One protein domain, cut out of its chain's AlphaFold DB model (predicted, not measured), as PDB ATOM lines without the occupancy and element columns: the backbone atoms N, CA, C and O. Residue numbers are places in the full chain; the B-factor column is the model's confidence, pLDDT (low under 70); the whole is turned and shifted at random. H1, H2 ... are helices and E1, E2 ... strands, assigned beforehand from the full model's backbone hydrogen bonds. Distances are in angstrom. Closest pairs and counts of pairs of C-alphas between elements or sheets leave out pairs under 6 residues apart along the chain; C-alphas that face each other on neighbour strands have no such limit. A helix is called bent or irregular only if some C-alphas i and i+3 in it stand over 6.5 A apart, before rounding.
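What this domain is: This is residues 905 to 989 of the 1036 residues of the protein "Uncharacterized protein MG414" of Mycoplasma genitalium (strain ATCC 33530 / G-37 / NCTC 10195) (UniProt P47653). A strongly twisted sheet of five strands, E1, E2, E3, E5 and E4 side by side, is curled like part of a barrel, and the single helix H1 packs over one face of it, with more of its C-alpha pairs within 10 A at E4, 13 pairs, than at any other strand. The long bent strand E2 runs along the longest axis, and its hairpin with E1 reaches to one end of the domain. The printed part has 85 residues, with one named helix and five named strands in the order E1, E2, E3, H1, E4, E5; the sheet is antiparallel throughout and the class is mixed, helices and strands. The whole is compact, with a radius of gyration of the C-alphas of 13.4 A, and spans 39 by 26 by 20 A, only just elongated.

How they stand to each other: E1, residues 905 to 910, and E2, residues 913 to 925, form an antiparallel hairpin at 163 degrees, with N 906 and O 918 2.8 A apart. E2 bends by 55 degrees at residue 916, and its pairing is staggered: residues 913 to 919 pair with E1 and residues 920 to 925 with E3, residues 929 to 934. E2 and E3 are a hairpin at 139 degrees, with N 923 and O 931 2.9 A apart; E1, E2 and E3 make a meander, each strand the antiparallel neighbour of the one before. H1, residues 948 to 964, is on the sheet, and the two form two layers, a helix on one face of a sheet. H1 touches E4, residues 967 to 969, where the closest C-alphas, those of Leu 962 and Gln 968, are 5.6 A apart. E5, residues 983 to 988, is the antiparallel neighbour of E3 at 142 degrees, with N 930 and O 984 2.8 A apart. E4 and E5 are a hairpin at 130 degrees, with N 968 and O 987 2.9 A apart. E3, H1 and E4 make a split strand-helix-strand unit, two strands of one sheet that are not neighbours, with a helix between them along the chain and E5 between them in the sheet, and its crossover is right-handed. E1 and E4 are the edge strands and are apart. In H1 every O i to N i+4 pair is within hydrogen-bond range.

Where its parts are: E1 begins at C-alpha 905 (90.603, 154.615, 83.459) and is 16.3 A long. E2 is 35.9 A long, E3 15.9 A. H1 begins at C-alpha 948 (103.722, 143.882, 76.536) and is 24.8 A long. E4 is 7.1 A long. E5 is 16.4 A long and ends at C-alpha 988 (110.538, 159.105, 97.711).

The domain as a whole: The two C-alphas farthest apart, those of Asn 911 and Asn 926, are 41.0 A apart. The printed part has no cut. The links E3 to H1 and E4 to E5 are long, with 13 residues each. The mean pLDDT of the printed part is 72.5, and residues 910 to 916, 934 to 949 and 976 to 982 are under 70.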
ATOM      1  N   PHE A 905      91.610 155.037  84.421       85.76
ATOM      2  CA  PHE A 905      90.603 154.615  83.459       85.76
ATOM      3  C   PHE A 905      91.217 153.711  82.389       85.76
ATOM      4  O   PHE A 905      92.255 154.036  81.814       85.76
ATOM      5  N   ILE A 906      90.547 152.598  82.093       82.78
ATOM      6  CA  ILE A 906      90.902 151.662  81.022       82.78
ATOM      7  C   ILE A 906      89.735 151.590  80.049       82.78
ATOM      8  O   ILE A 906      88.648 151.138  80.414       82.78
ATOM      9  N   LYS A 907      89.957 152.032  78.813       79.44
ATOM     10  CA  LYS A 907      88.928 152.095  77.770       79.44
ATOM     11  C   LYS A 907      89.259 151.125  76.644       79.44
ATOM     12  O   LYS A 907      90.361 151.181  76.105       79.44
ATOM     13  N   GLY A 908      88.311 150.269  76.273       76.27
ATOM     14  CA  GLY A 908      88.379 149.488  75.038       76.27
ATOM     15  C   GLY A 908      87.777 150.298  73.902       76.27
ATOM     16  O   GLY A 908      86.627 150.717  74.008       76.27
ATOM     17  N   VAL A 909      88.529 150.542  72.835       73.34
ATOM     18  CA  VAL A 909      88.111 151.369  71.698       73.34
ATOM     19  C   VAL A 909      88.252 150.558  70.418       73.34
ATOM     20  O   VAL A 909      89.297 149.966  70.175       73.34
ATOM     21  N   ASN A 910      87.211 150.526  69.590       62.02
ATOM     22  CA  ASN A 910      87.254 149.911  68.267       62.02
ATOM     23  C   ASN A 910      87.213 150.999  67.185       62.02
ATOM     24  O   ASN A 910      86.180 151.658  67.027       62.02
ATOM     25  N   ASN A 911      88.327 151.181  66.466       62.18
ATOM     26  CA  ASN A 911      88.653 152.310  65.580       62.18
ATOM     27  C   ASN A 911      88.580 153.695  66.263       62.18
ATOM     28  O   ASN A 911      89.613 154.333  66.379       62.18
ATOM     29  N   ASP A 912      87.409 154.098  66.768       61.60
ATOM     30  CA  ASP A 912      87.157 155.311  67.576       61.60
ATOM     31  C   ASP A 912      85.952 155.159  68.538       61.60
ATOM     32  O   ASP A 912      85.734 155.987  69.424       61.60
ATOM     33  N   ASN A 913      85.158 154.086  68.410       61.81
ATOM     34  CA  ASN A 913      84.002 153.848  69.270       61.81
ATOM     35  C   ASN A 913      84.440 153.178  70.568       61.81
ATOM     36  O   ASN A 913      85.002 152.080  70.554       61.81
ATOM     37  N   GLN A 914      84.134 153.806  71.699       65.65
ATOM     38  CA  GLN A 914      84.339 153.192  73.004       65.65
ATOM     39  C   GLN A 914      83.405 151.981  73.165       65.65
ATOM     40  O   GLN A 914      82.186 152.125  73.176       65.65
ATOM     41  N   VAL A 915      83.991 150.792  73.305       59.64
ATOM     42  CA  VAL A 915      83.308 149.518  73.574       59.64
ATOM     43  C   VAL A 915      83.040 149.362  75.073       59.64
ATOM     44  O   VAL A 915      81.969 148.912  75.462       59.64
ATOM     45  N   PHE A 916      83.986 149.769  75.927       61.42
ATOM     46  CA  PHE A 916      83.817 149.803  77.386       61.42
ATOM     47  C   PHE A 916      84.765 150.815  78.049       61.42
ATOM     48  O   PHE A 916      85.749 151.238  77.442       61.42
ATOM     49  N   SER A 917      84.496 151.173  79.311       71.45
ATOM     50  CA  SER A 917      85.388 151.960  80.177       71.45
ATOM     51  C   SER A 917      85.300 151.468  81.623       71.45
ATOM     52  O   SER A 917      84.209 151.421  82.182       71.45
ATOM     53  N   ILE A 918      86.440 151.144  82.233       73.16
ATOM     54  CA  ILE A 918      86.566 150.691  83.630       73.16
ATOM     55  C   ILE A 918      87.400 151.718  84.401       73.16
ATOM     56  O   ILE A 918      88.346 152.265  83.837       73.16
ATOM     57  N   SER A 919      87.074 151.991  85.669       77.24
ATOM     58  CA  SER A 919      87.833 152.913  86.526       77.24
ATOM     59  C   SER A 919      88.328 152.238  87.805       77.24
ATOM     60  O   SER A 919      87.534 151.604  88.495       77.24
ATOM     61  N   TYR A 920      89.588 152.468  88.159       82.33
ATOM     62  CA  TYR A 920      90.223 152.022  89.399       82.33
ATOM     63  C   TYR A 920      90.644 153.217  90.249       82.33
ATOM     64  O   TYR A 920      91.141 154.204  89.713       82.33
ATOM     65  N   ASP A 921      90.512 153.110  91.565       84.62
ATOM     66  CA  ASP A 921      91.087 154.047  92.525       84.62
ATOM     67  C   ASP A 921      92.591 153.790  92.699       84.62
ATOM     68  O   ASP A 921      93.046 152.657  92.831       84.62
ATOM     69  N   LEU A 922      93.377 154.858  92.771       88.34
ATOM     70  CA  LEU A 922      94.808 154.828  93.057       88.34
ATOM     71  C   LEU A 922      95.038 155.301  94.496       88.34
ATOM     72  O   LEU A 922      94.801 156.467  94.831       88.34
ATOM     73  N   LYS A 923      95.513 154.401  95.366       86.27
ATOM     74  CA  LYS A 923      95.808 154.693  96.781       86.27
ATOM     75  C   LYS A 923      97.292 154.495  97.074       86.27
ATOM     76  O   LYS A 923      97.844 153.450  96.770       86.27
ATOM     77  N   ILE A 924      97.932 155.472  97.716       85.88
ATOM     78  CA  ILE A 924      99.299 155.326  98.239       85.88
ATOM     79  C   ILE A 924      99.203 154.999  99.731       85.88
ATOM     80  O   ILE A 924      98.652 155.786 100.499       85.88
ATOM     81  N   THR A 925      99.737 153.852 100.145       81.92
ATOM     82  CA  THR A 925      99.798 153.419 101.551       81.92
ATOM     83  C   THR A 925     101.231 153.505 102.074       81.92
ATOM     84  O   THR A 925     102.192 153.328 101.323       81.92
ATOM     85  N   ASN A 926     101.384 153.865 103.354       77.35
ATOM     86  CA  ASN A 926     102.667 154.005 104.066       77.35
ATOM     87  C   ASN A 926     103.726 154.891 103.376       77.35
ATOM     88  O   ASN A 926     104.906 154.819 103.704       77.35
ATOM     89  N   ASN A 927     103.323 155.736 102.419       77.03
ATOM     90  CA  ASN A 927     104.215 156.478 101.518       77.03
ATOM     91  C   ASN A 927     105.199 155.604 100.710       77.03
ATOM     92  O   ASN A 927     106.177 156.144 100.196       77.03
ATOM     93  N   GLN A 928     104.967 154.291 100.610       83.60
ATOM     94  CA  GLN A 928     105.886 153.334  99.973       83.60
ATOM     95  C   GLN A 928     105.192 152.294  99.087       83.60
ATOM     96  O   GLN A 928     105.866 151.491  98.446       83.60
ATOM     97  N   THR A 929     103.858 152.293  99.001       85.10
ATOM     98  CA  THR A 929     103.135 151.301  98.194       85.10
ATOM     99  C   THR A 929     101.978 151.932  97.429       85.10
ATOM    100  O   THR A 929     101.080 152.516  98.035       85.10
ATOM    101  N   LEU A 930     101.979 151.797  96.101       89.42
ATOM    102  CA  LEU A 930     100.851 152.121  95.227       89.42
ATOM    103  C   LEU A 930      99.900 150.924  95.150       89.42
ATOM    104  O   LEU A 930     100.307 149.844  94.733       89.42
ATOM    105  N   LEU A 931      98.641 151.143  95.511       83.91
ATOM    106  CA  LEU A 931      97.535 150.206  95.361       83.91
ATOM    107  C   LEU A 931      96.618 150.660  94.226       83.91
ATOM    108  O   LEU A 931      96.146 151.800  94.233       83.91
ATOM    109  N   ILE A 932      96.329 149.751  93.297       82.22
ATOM    110  CA  ILE A 932      95.241 149.903  92.325       82.22
ATOM    111  C   ILE A 932      94.023 149.188  92.910       82.22
ATOM    112  O   ILE A 932      93.990 147.965  93.000       82.22
ATOM    113  N   VAL A 933      93.032 149.938  93.366       71.95
ATOM    114  CA  VAL A 933      91.841 149.408  94.034       71.95
ATOM    115  C   VAL A 933      90.670 149.497  93.066       71.95
ATOM    116  O   VAL A 933      90.515 150.495  92.375       71.95
ATOM    117  N   ASP A 934      89.853 148.450  92.972       65.68
ATOM    118  CA  ASP A 934      88.625 148.556  92.180       65.68
ATOM    119  C   ASP A 934      87.671 149.570  92.830       65.68
ATOM    120  O   ASP A 934      87.493 149.559  94.048       65.68
ATOM    121  N   ALA A 935      87.070 150.444  92.019       54.35
ATOM    122  CA  ALA A 935      86.211 151.517  92.509       54.35
ATOM    123  C   ALA A 935      84.876 151.002  93.078       54.35
ATOM    124  O   ALA A 935      84.270 151.688  93.898       54.35
ATOM    125  N   ASN A 936      84.420 149.809  92.671       47.08
ATOM    126  CA  ASN A 936      83.098 149.296  93.039       47.08
ATOM    127  C   ASN A 936      83.138 148.049  93.941       47.08
ATOM    128  O   ASN A 936      82.082 147.529  94.290       47.08
ATOM    129  N   GLY A 937      84.319 147.567  94.341       38.78
ATOM    130  CA  GLY A 937      84.450 146.345  95.142       38.78
ATOM    131  C   GLY A 937      83.999 145.068  94.420       38.78
ATOM    132  O   GLY A 937      83.819 144.044  95.074       38.78
ATOM    133  N   PHE A 938      83.831 145.113  93.096       34.67
ATOM    134  CA  PHE A 938      83.500 143.952  92.278       34.67
ATOM    135  C   PHE A 938      84.777 143.434  91.610       34.67
ATOM    136  O   PHE A 938      85.587 144.208  91.099       34.67
ATOM    137  N   ASP A 939      84.951 142.114  91.554       37.15
ATOM    138  CA  ASP A 939      86.020 141.446  90.795       37.15
ATOM    139  C   ASP A 939      85.796 141.562  89.271       37.15
ATOM    140  O   ASP A 939      85.839 140.593  88.517       37.15
ATOM    141  N   ASN A 940      85.615 142.786  88.773       39.04
ATOM    142  CA  ASN A 940      85.840 143.123  87.376       39.04
ATOM    143  C   ASN A 940      87.357 143.158  87.147       39.04
ATOM    144  O   ASN A 940      87.974 144.205  86.927       39.04
ATOM    145  N   SER A 941      87.982 141.988  87.266       44.21
ATOM    146  CA  SER A 941      89.315 141.732  86.748       44.21
ATOM    147  C   SER A 941      89.334 142.124  85.277       44.21
ATOM    148  O   SER A 941      88.425 141.791  84.517       44.21
ATOM    149  N   ILE A 942      90.375 142.829  84.853       42.81
ATOM    150  CA  ILE A 942      90.672 143.004  83.433       42.81
ATOM    151  C   ILE A 942      90.901 141.595  82.880       42.81
ATOM    152  O   ILE A 942      91.921 140.970  83.156       42.81
ATOM    153  N   TRP A 943      89.915 141.061  82.154       42.59
ATOM    154  CA  TRP A 943      89.960 139.703  81.598       42.59
ATOM    155  C   TRP A 943      90.972 139.563  80.450       42.59
ATOM    156  O   TRP A 943      91.250 138.453  79.998       42.59
ATOM    157  N   PHE A 944      91.564 140.670  80.005       48.58
ATOM    158  CA  PHE A 944      92.594 140.693  78.975       48.58
ATOM    159  C   PHE A 944      93.972 140.461  79.587       48.58
ATOM    160  O   PHE A 944      94.326 141.085  80.589       48.58
ATOM    161  N   ASP A 945      94.791 139.625  78.946       48.65
ATOM    162  CA  ASP A 945      96.231 139.775  79.126       48.65
ATOM    163  C   ASP A 945      96.610 141.166  78.612       48.65
ATOM    164  O   ASP A 945      96.394 141.504  77.444       48.65
ATOM    165  N   ILE A 946      97.155 142.000  79.495       58.65
ATOM    166  CA  ILE A 946      97.796 143.234  79.064       58.65
ATOM    167  C   ILE A 946      99.029 142.797  78.275       58.65
ATOM    168  O   ILE A 946     100.024 142.367  78.850       58.65
ATOM    169  N   THR A 947      98.947 142.871  76.948       63.31
ATOM    170  CA  THR A 947     100.096 142.647  76.066       63.31
ATOM    171  C   THR A 947     101.280 143.517  76.507       63.31
ATOM    172  O   THR A 947     101.096 144.579  77.103       63.31
ATOM    173  N   SER A 948     102.512 143.112  76.192       64.79
ATOM    174  CA  SER A 948     103.722 143.882  76.536       64.79
ATOM    175  C   SER A 948     103.668 145.348  76.065       64.79
ATOM    176  O   SER A 948     104.169 146.256  76.736       64.79
ATOM    177  N   GLU A 949     102.998 145.605  74.940       68.30
ATOM    178  CA  GLU A 949     102.733 146.950  74.427       68.30
ATOM    179  C   GLU A 949     101.822 147.758  75.367       68.30
ATOM    180  O   GLU A 949     102.162 148.879  75.757       68.30
ATOM    181  N   ASN A 950     100.712 147.163  75.811       75.44
ATOM    182  CA  ASN A 950      99.773 147.789  76.740       75.44
ATOM    183  C   ASN A 950     100.374 147.957  78.151       75.44
ATOM    184  O   ASN A 950     100.064 148.935  78.834       75.44
ATOM    185  N   GLN A 951     101.302 147.085  78.572       78.15
ATOM    186  CA  GLN A 951     102.017 147.230  79.850       78.15
ATOM    187  C   GLN A 951     102.865 148.505  79.871       78.15
ATOM    188  O   GLN A 951     102.918 149.208  80.881       78.15
ATOM    189  N   THR A 952     103.489 148.851  78.742       80.71
ATOM    190  CA  THR A 952     104.285 150.079  78.615       80.71
ATOM    191  C   THR A 952     103.413 151.331  78.748       80.71
ATOM    192  O   THR A 952     103.834 152.320  79.355       80.71
ATOM    193  N   GLN A 953     102.199 151.308  78.191       83.11
ATOM    194  CA  GLN A 953     101.254 152.421  78.311       83.11
ATOM    195  C   GLN A 953     100.769 152.589  79.754       83.11
ATOM    196  O   GLN A 953     100.831 153.695  80.296       83.11
ATOM    197  N   LEU A 954     100.390 151.486  80.406       86.96
ATOM    198  CA  LEU A 954     100.008 151.474  81.816       86.96
ATOM    199  C   LEU A 954     101.147 151.967  82.728       86.96
ATOM    200  O   LEU A 954     100.923 152.823  83.586       86.96
ATOM    201  N   PHE A 955     102.386 151.508  82.498       87.50
ATOM    202  CA  PHE A 955     103.572 151.959  83.236       87.50
ATOM    203  C   PHE A 955     103.755 153.475  83.166       87.50
ATOM    204  O   PHE A 955     103.999 154.120  84.188       87.50
ATOM    205  N   LYS A 956     103.633 154.059  81.967       88.19
ATOM    206  CA  LYS A 956     103.765 155.508  81.762       88.19
ATOM    207  C   LYS A 956     102.666 156.280  82.488       88.19
ATOM    208  O   LYS A 956     102.974 157.265  83.160       88.19
ATOM    209  N   ALA A 957     101.421 155.814  82.392       88.82
ATOM    210  CA  ALA A 957     100.274 156.453  83.028       88.82
ATOM    211  C   ALA A 957     100.413 156.472  84.565       88.82
ATOM    212  O   ALA A 957     100.252 157.515  85.199       88.82
ATOM    213  N   LEU A 958     100.820 155.351  85.170       91.67
ATOM    214  CA  LEU A 958     101.036 155.264  86.619       91.67
ATOM    215  C   LEU A 958     102.310 155.984  87.084       91.67
ATOM    216  O   LEU A 958     102.303 156.627  88.133       91.67
ATOM    217  N   SER A 959     103.394 155.949  86.302       88.36
ATOM    218  CA  SER A 959     104.623 156.700  86.614       88.36
ATOM    219  C   SER A 959     104.375 158.207  86.639       88.36
ATOM    220  O   SER A 959     104.934 158.915  87.478       88.36
ATOM    221  N   PHE A 960     103.508 158.706  85.753       87.60
ATOM    222  CA  PHE A 960     103.070 160.099  85.777       87.60
ATOM    223  C   PHE A 960     102.350 160.439  87.090       87.60
ATOM    224  O   PHE A 960     102.711 161.421  87.738       87.60
ATOM    225  N   TYR A 961     101.410 159.598  87.533       89.84
ATOM    226  CA  TYR A 961     100.728 159.758  88.822       89.84
ATOM    227  C   TYR A 961     101.688 159.753  90.021       89.84
ATOM    228  O   TYR A 961     101.574 160.602  90.908       89.84
ATOM    229  N   LEU A 962     102.664 158.841  90.047       89.60
ATOM    230  CA  LEU A 962     103.652 158.770  91.128       89.60
ATOM    231  C   LEU A 962     104.548 160.009  91.182       89.60
ATOM    232  O   LEU A 962     104.730 160.579  92.259       89.60
ATOM    233  N   LYS A 963     105.032 160.486  90.028       86.86
ATOM    234  CA  LYS A 963     105.873 161.688  89.947       86.86
ATOM    235  C   LYS A 963     105.167 162.920  90.520       86.86
ATOM    236  O   LYS A 963     105.800 163.707  91.219       86.86
ATOM    237  N   GLN A 964     103.859 163.061  90.289       84.13
ATOM    238  CA  GLN A 964     103.049 164.144  90.870       84.13
ATOM    239  C   GLN A 964     102.958 164.071  92.406       84.13
ATOM    240  O   GLN A 964     102.755 165.090  93.060       84.13
ATOM    241  N   ASN A 965     103.159 162.890  92.996       84.00
ATOM    242  CA  ASN A 965     103.191 162.673  94.445       84.00
ATOM    243  C   ASN A 965     104.625 162.661  95.027       84.00
ATOM    244  O   ASN A 965     104.803 162.294  96.187       84.00
ATOM    245  N   ASN A 966     105.647 163.076  94.262       85.66
ATOM    246  CA  ASN A 966     107.078 162.972  94.611       85.66
ATOM    247  C   ASN A 966     107.560 161.533  94.881       85.66
ATOM    248  O   ASN A 966     108.461 161.313  95.696       85.66
ATOM    249  N   LEU A 967     106.958 160.561  94.198       88.77
ATOM    250  CA  LEU A 967     107.288 159.146  94.307       88.77
ATOM    251  C   LEU A 967     107.738 158.589  92.951       88.77
ATOM    252  O   LEU A 967     107.411 159.134  91.896       88.77
ATOM    253  N   GLN A 968     108.456 157.472  92.974       90.59
ATOM    254  CA  GLN A 968     108.797 156.692  91.783       90.59
ATOM    255  C   GLN A 968     108.728 155.198  92.086       90.59
ATOM    256  O   GLN A 968     108.917 154.801  93.229       90.59
ATOM    257  N   PHE A 969     108.483 154.355  91.083       88.58
ATOM    258  CA  PHE A 969     108.592 152.909  91.273       88.58
ATOM    259  C   PHE A 969     110.029 152.521  91.641       88.58
ATOM    260  O   PHE A 969     110.970 152.942  90.971       88.58
ATOM    261  N   LYS A 970     110.194 151.672  92.659       82.12
ATOM    262  CA  LYS A 970     111.510 151.155  93.079       82.12
ATOM    263  C   LYS A 970     112.138 150.212  92.042       82.12
ATOM    264  O   LYS A 970     113.354 150.118  91.907       82.12
ATOM    265  N   ARG A 971     111.292 149.507  91.287       82.49
ATOM    266  CA  ARG A 971     111.628 148.661  90.130       82.49
ATOM    267  C   ARG A 971     110.468 148.691  89.144       82.49
ATOM    268  O   ARG A 971     109.334 148.876  89.579       82.49
ATOM    269  N   VAL A 972     110.723 148.485  87.850       80.62
ATOM    270  CA  VAL A 972     109.644 148.380  86.851       80.62
ATOM    271  C   VAL A 972     108.720 147.217  87.253       80.62
ATOM    272  O   VAL A 972     109.203 146.087  87.343       80.62
ATOM    273  N   PRO A 973     107.437 147.473  87.558       76.78
ATOM    274  CA  PRO A 973     106.507 146.423  87.947       76.78
ATOM    275  C   PRO A 973     106.043 145.625  86.724       76.78
ATOM    276  O   PRO A 973     105.799 146.189  85.658       76.78
ATOM    277  N   ASP A 974     105.879 144.316  86.900       73.09
ATOM    278  CA  ASP A 974     105.125 143.493  85.958       73.09
ATOM    279  C   ASP A 974     103.632 143.635  86.277       73.09
ATOM    280  O   ASP A 974     103.149 143.181  87.318       73.09
ATOM    281  N   PHE A 975     102.900 144.345  85.418       73.32
ATOM    282  CA  PHE A 975     101.474 144.577  85.614       73.32
ATOM    283  C   PHE A 975     100.677 143.340  85.201       73.32
ATOM    284  O   PHE A 975     100.211 143.238  84.064       73.32
ATOM    285  N   ASN A 976     100.481 142.420  86.145       63.21
ATOM    286  CA  ASN A 976      99.526 141.327  86.006       63.21
ATOM    287  C   ASN A 976      98.282 141.585  86.863       63.21
ATOM    288  O   ASN A 976      98.178 141.122  87.994       63.21
ATOM    289  N   LEU A 977      97.308 142.309  86.313       58.55
ATOM    290  CA  LEU A 977      96.088 142.683  87.041       58.55
ATOM    291  C   LEU A 977      95.134 141.500  87.317       58.55
ATOM    292  O   LEU A 977      94.088 141.706  87.931       58.55
ATOM    293  N   LYS A 978      95.487 140.272  86.898       52.11
ATOM    294  CA  LYS A 978      94.778 139.043  87.291       52.11
ATOM    295  C   LYS A 978      95.137 138.582  88.705       52.11
ATOM    296  O   LYS A 978      94.335 137.878  89.314       52.11
ATOM    297  N   SER A 979      96.325 138.913  89.224       45.63
ATOM    298  CA  SER A 979      96.696 138.531  90.589       45.63
ATOM    299  C   SER A 979      96.084 139.505  91.601       45.63
ATOM    300  O   SER A 979      95.956 140.702  91.351       45.63
ATOM    301  N   GLN A 980      95.694 138.995  92.773       46.00
ATOM    302  CA  GLN A 980      95.170 139.823  93.868       46.00
ATOM    303  C   GLN A 980      96.208 140.829  94.411       46.00
ATOM    304  O   GLN A 980      95.837 141.771  95.110       46.00
ATOM    305  N   ASP A 981      97.488 140.680  94.048       50.13
ATOM    306  CA  ASP A 981      98.560 141.620  94.378       50.13
ATOM    307  C   ASP A 981      98.506 142.866  93.485       50.13
ATOM    308  O   ASP A 981      99.296 143.064  92.564       50.13
ATOM    309  N   LYS A 982      97.576 143.766  93.807       68.32
ATOM    310  CA  LYS A 982      97.455 145.090  93.175       68.32
ATOM    311  C   LYS A 982      98.401 146.127  93.802       68.32
ATOM    312  O   LYS A 982      98.102 147.323  93.769       68.32
ATOM    313  N   SER A 983      99.489 145.671  94.431       76.23
ATOM    314  CA  SER A 983     100.402 146.484  95.237       76.23
ATOM    315  C   SER A 983     101.797 146.574  94.620       76.23
ATOM    316  O   SER A 983     102.378 145.575  94.200       76.23
ATOM    317  N   TYR A 984     102.338 147.791  94.553       85.27
ATOM    318  CA  TYR A 984     103.621 148.068  93.911       85.27
ATOM    319  C   TYR A 984     104.473 149.005  94.777       85.27
ATOM    320  O   TYR A 984     104.002 150.063  95.189       85.27
ATOM    321  N   GLU A 985     105.725 148.629  95.051       84.75
ATOM    322  CA  GLU A 985     106.654 149.423  95.875       84.75
ATOM    323  C   GLU A 985     107.104 150.723  95.181       84.75
ATOM    324  O   GLU A 985     107.456 150.727  93.995       84.75
ATOM    325  N   VAL A 986     107.148 151.822  95.943       89.07
ATOM    326  CA  VAL A 986     107.554 153.158  95.484       89.07
ATOM    327  C   VAL A 986     108.534 153.834  96.459       89.07
ATOM    328  O   VAL A 986     108.383 153.710  97.671       89.07
ATOM    329  N   ASP A 987     109.512 154.580  95.936       82.08
ATOM    330  CA  ASP A 987     110.501 155.369  96.691       82.08
ATOM    331  C   ASP A 987     110.168 156.872  96.662       82.08
ATOM    332  O   ASP A 987     109.589 157.364  95.690       82.08
ATOM    333  N   LYS A 988     110.586 157.627  97.693       78.55
ATOM    334  CA  LYS A 988     110.538 159.105  97.711       78.55
ATOM    335  C   LYS A 988     111.691 159.698  96.903       78.55
ATOM    336  O   LYS A 988     112.837 159.305  97.084       78.55
ATOM    337  N   LEU A 989     111.396 160.701  96.078       77.58
ATOM    338  CA  LEU A 989     112.425 161.508  95.418       77.58
ATOM    339  C   LEU A 989     113.117 162.424  96.450       77.58
ATOM    340  O   LEU A 989     112.440 163.175  97.157       77.58
TER     341      LEU A 989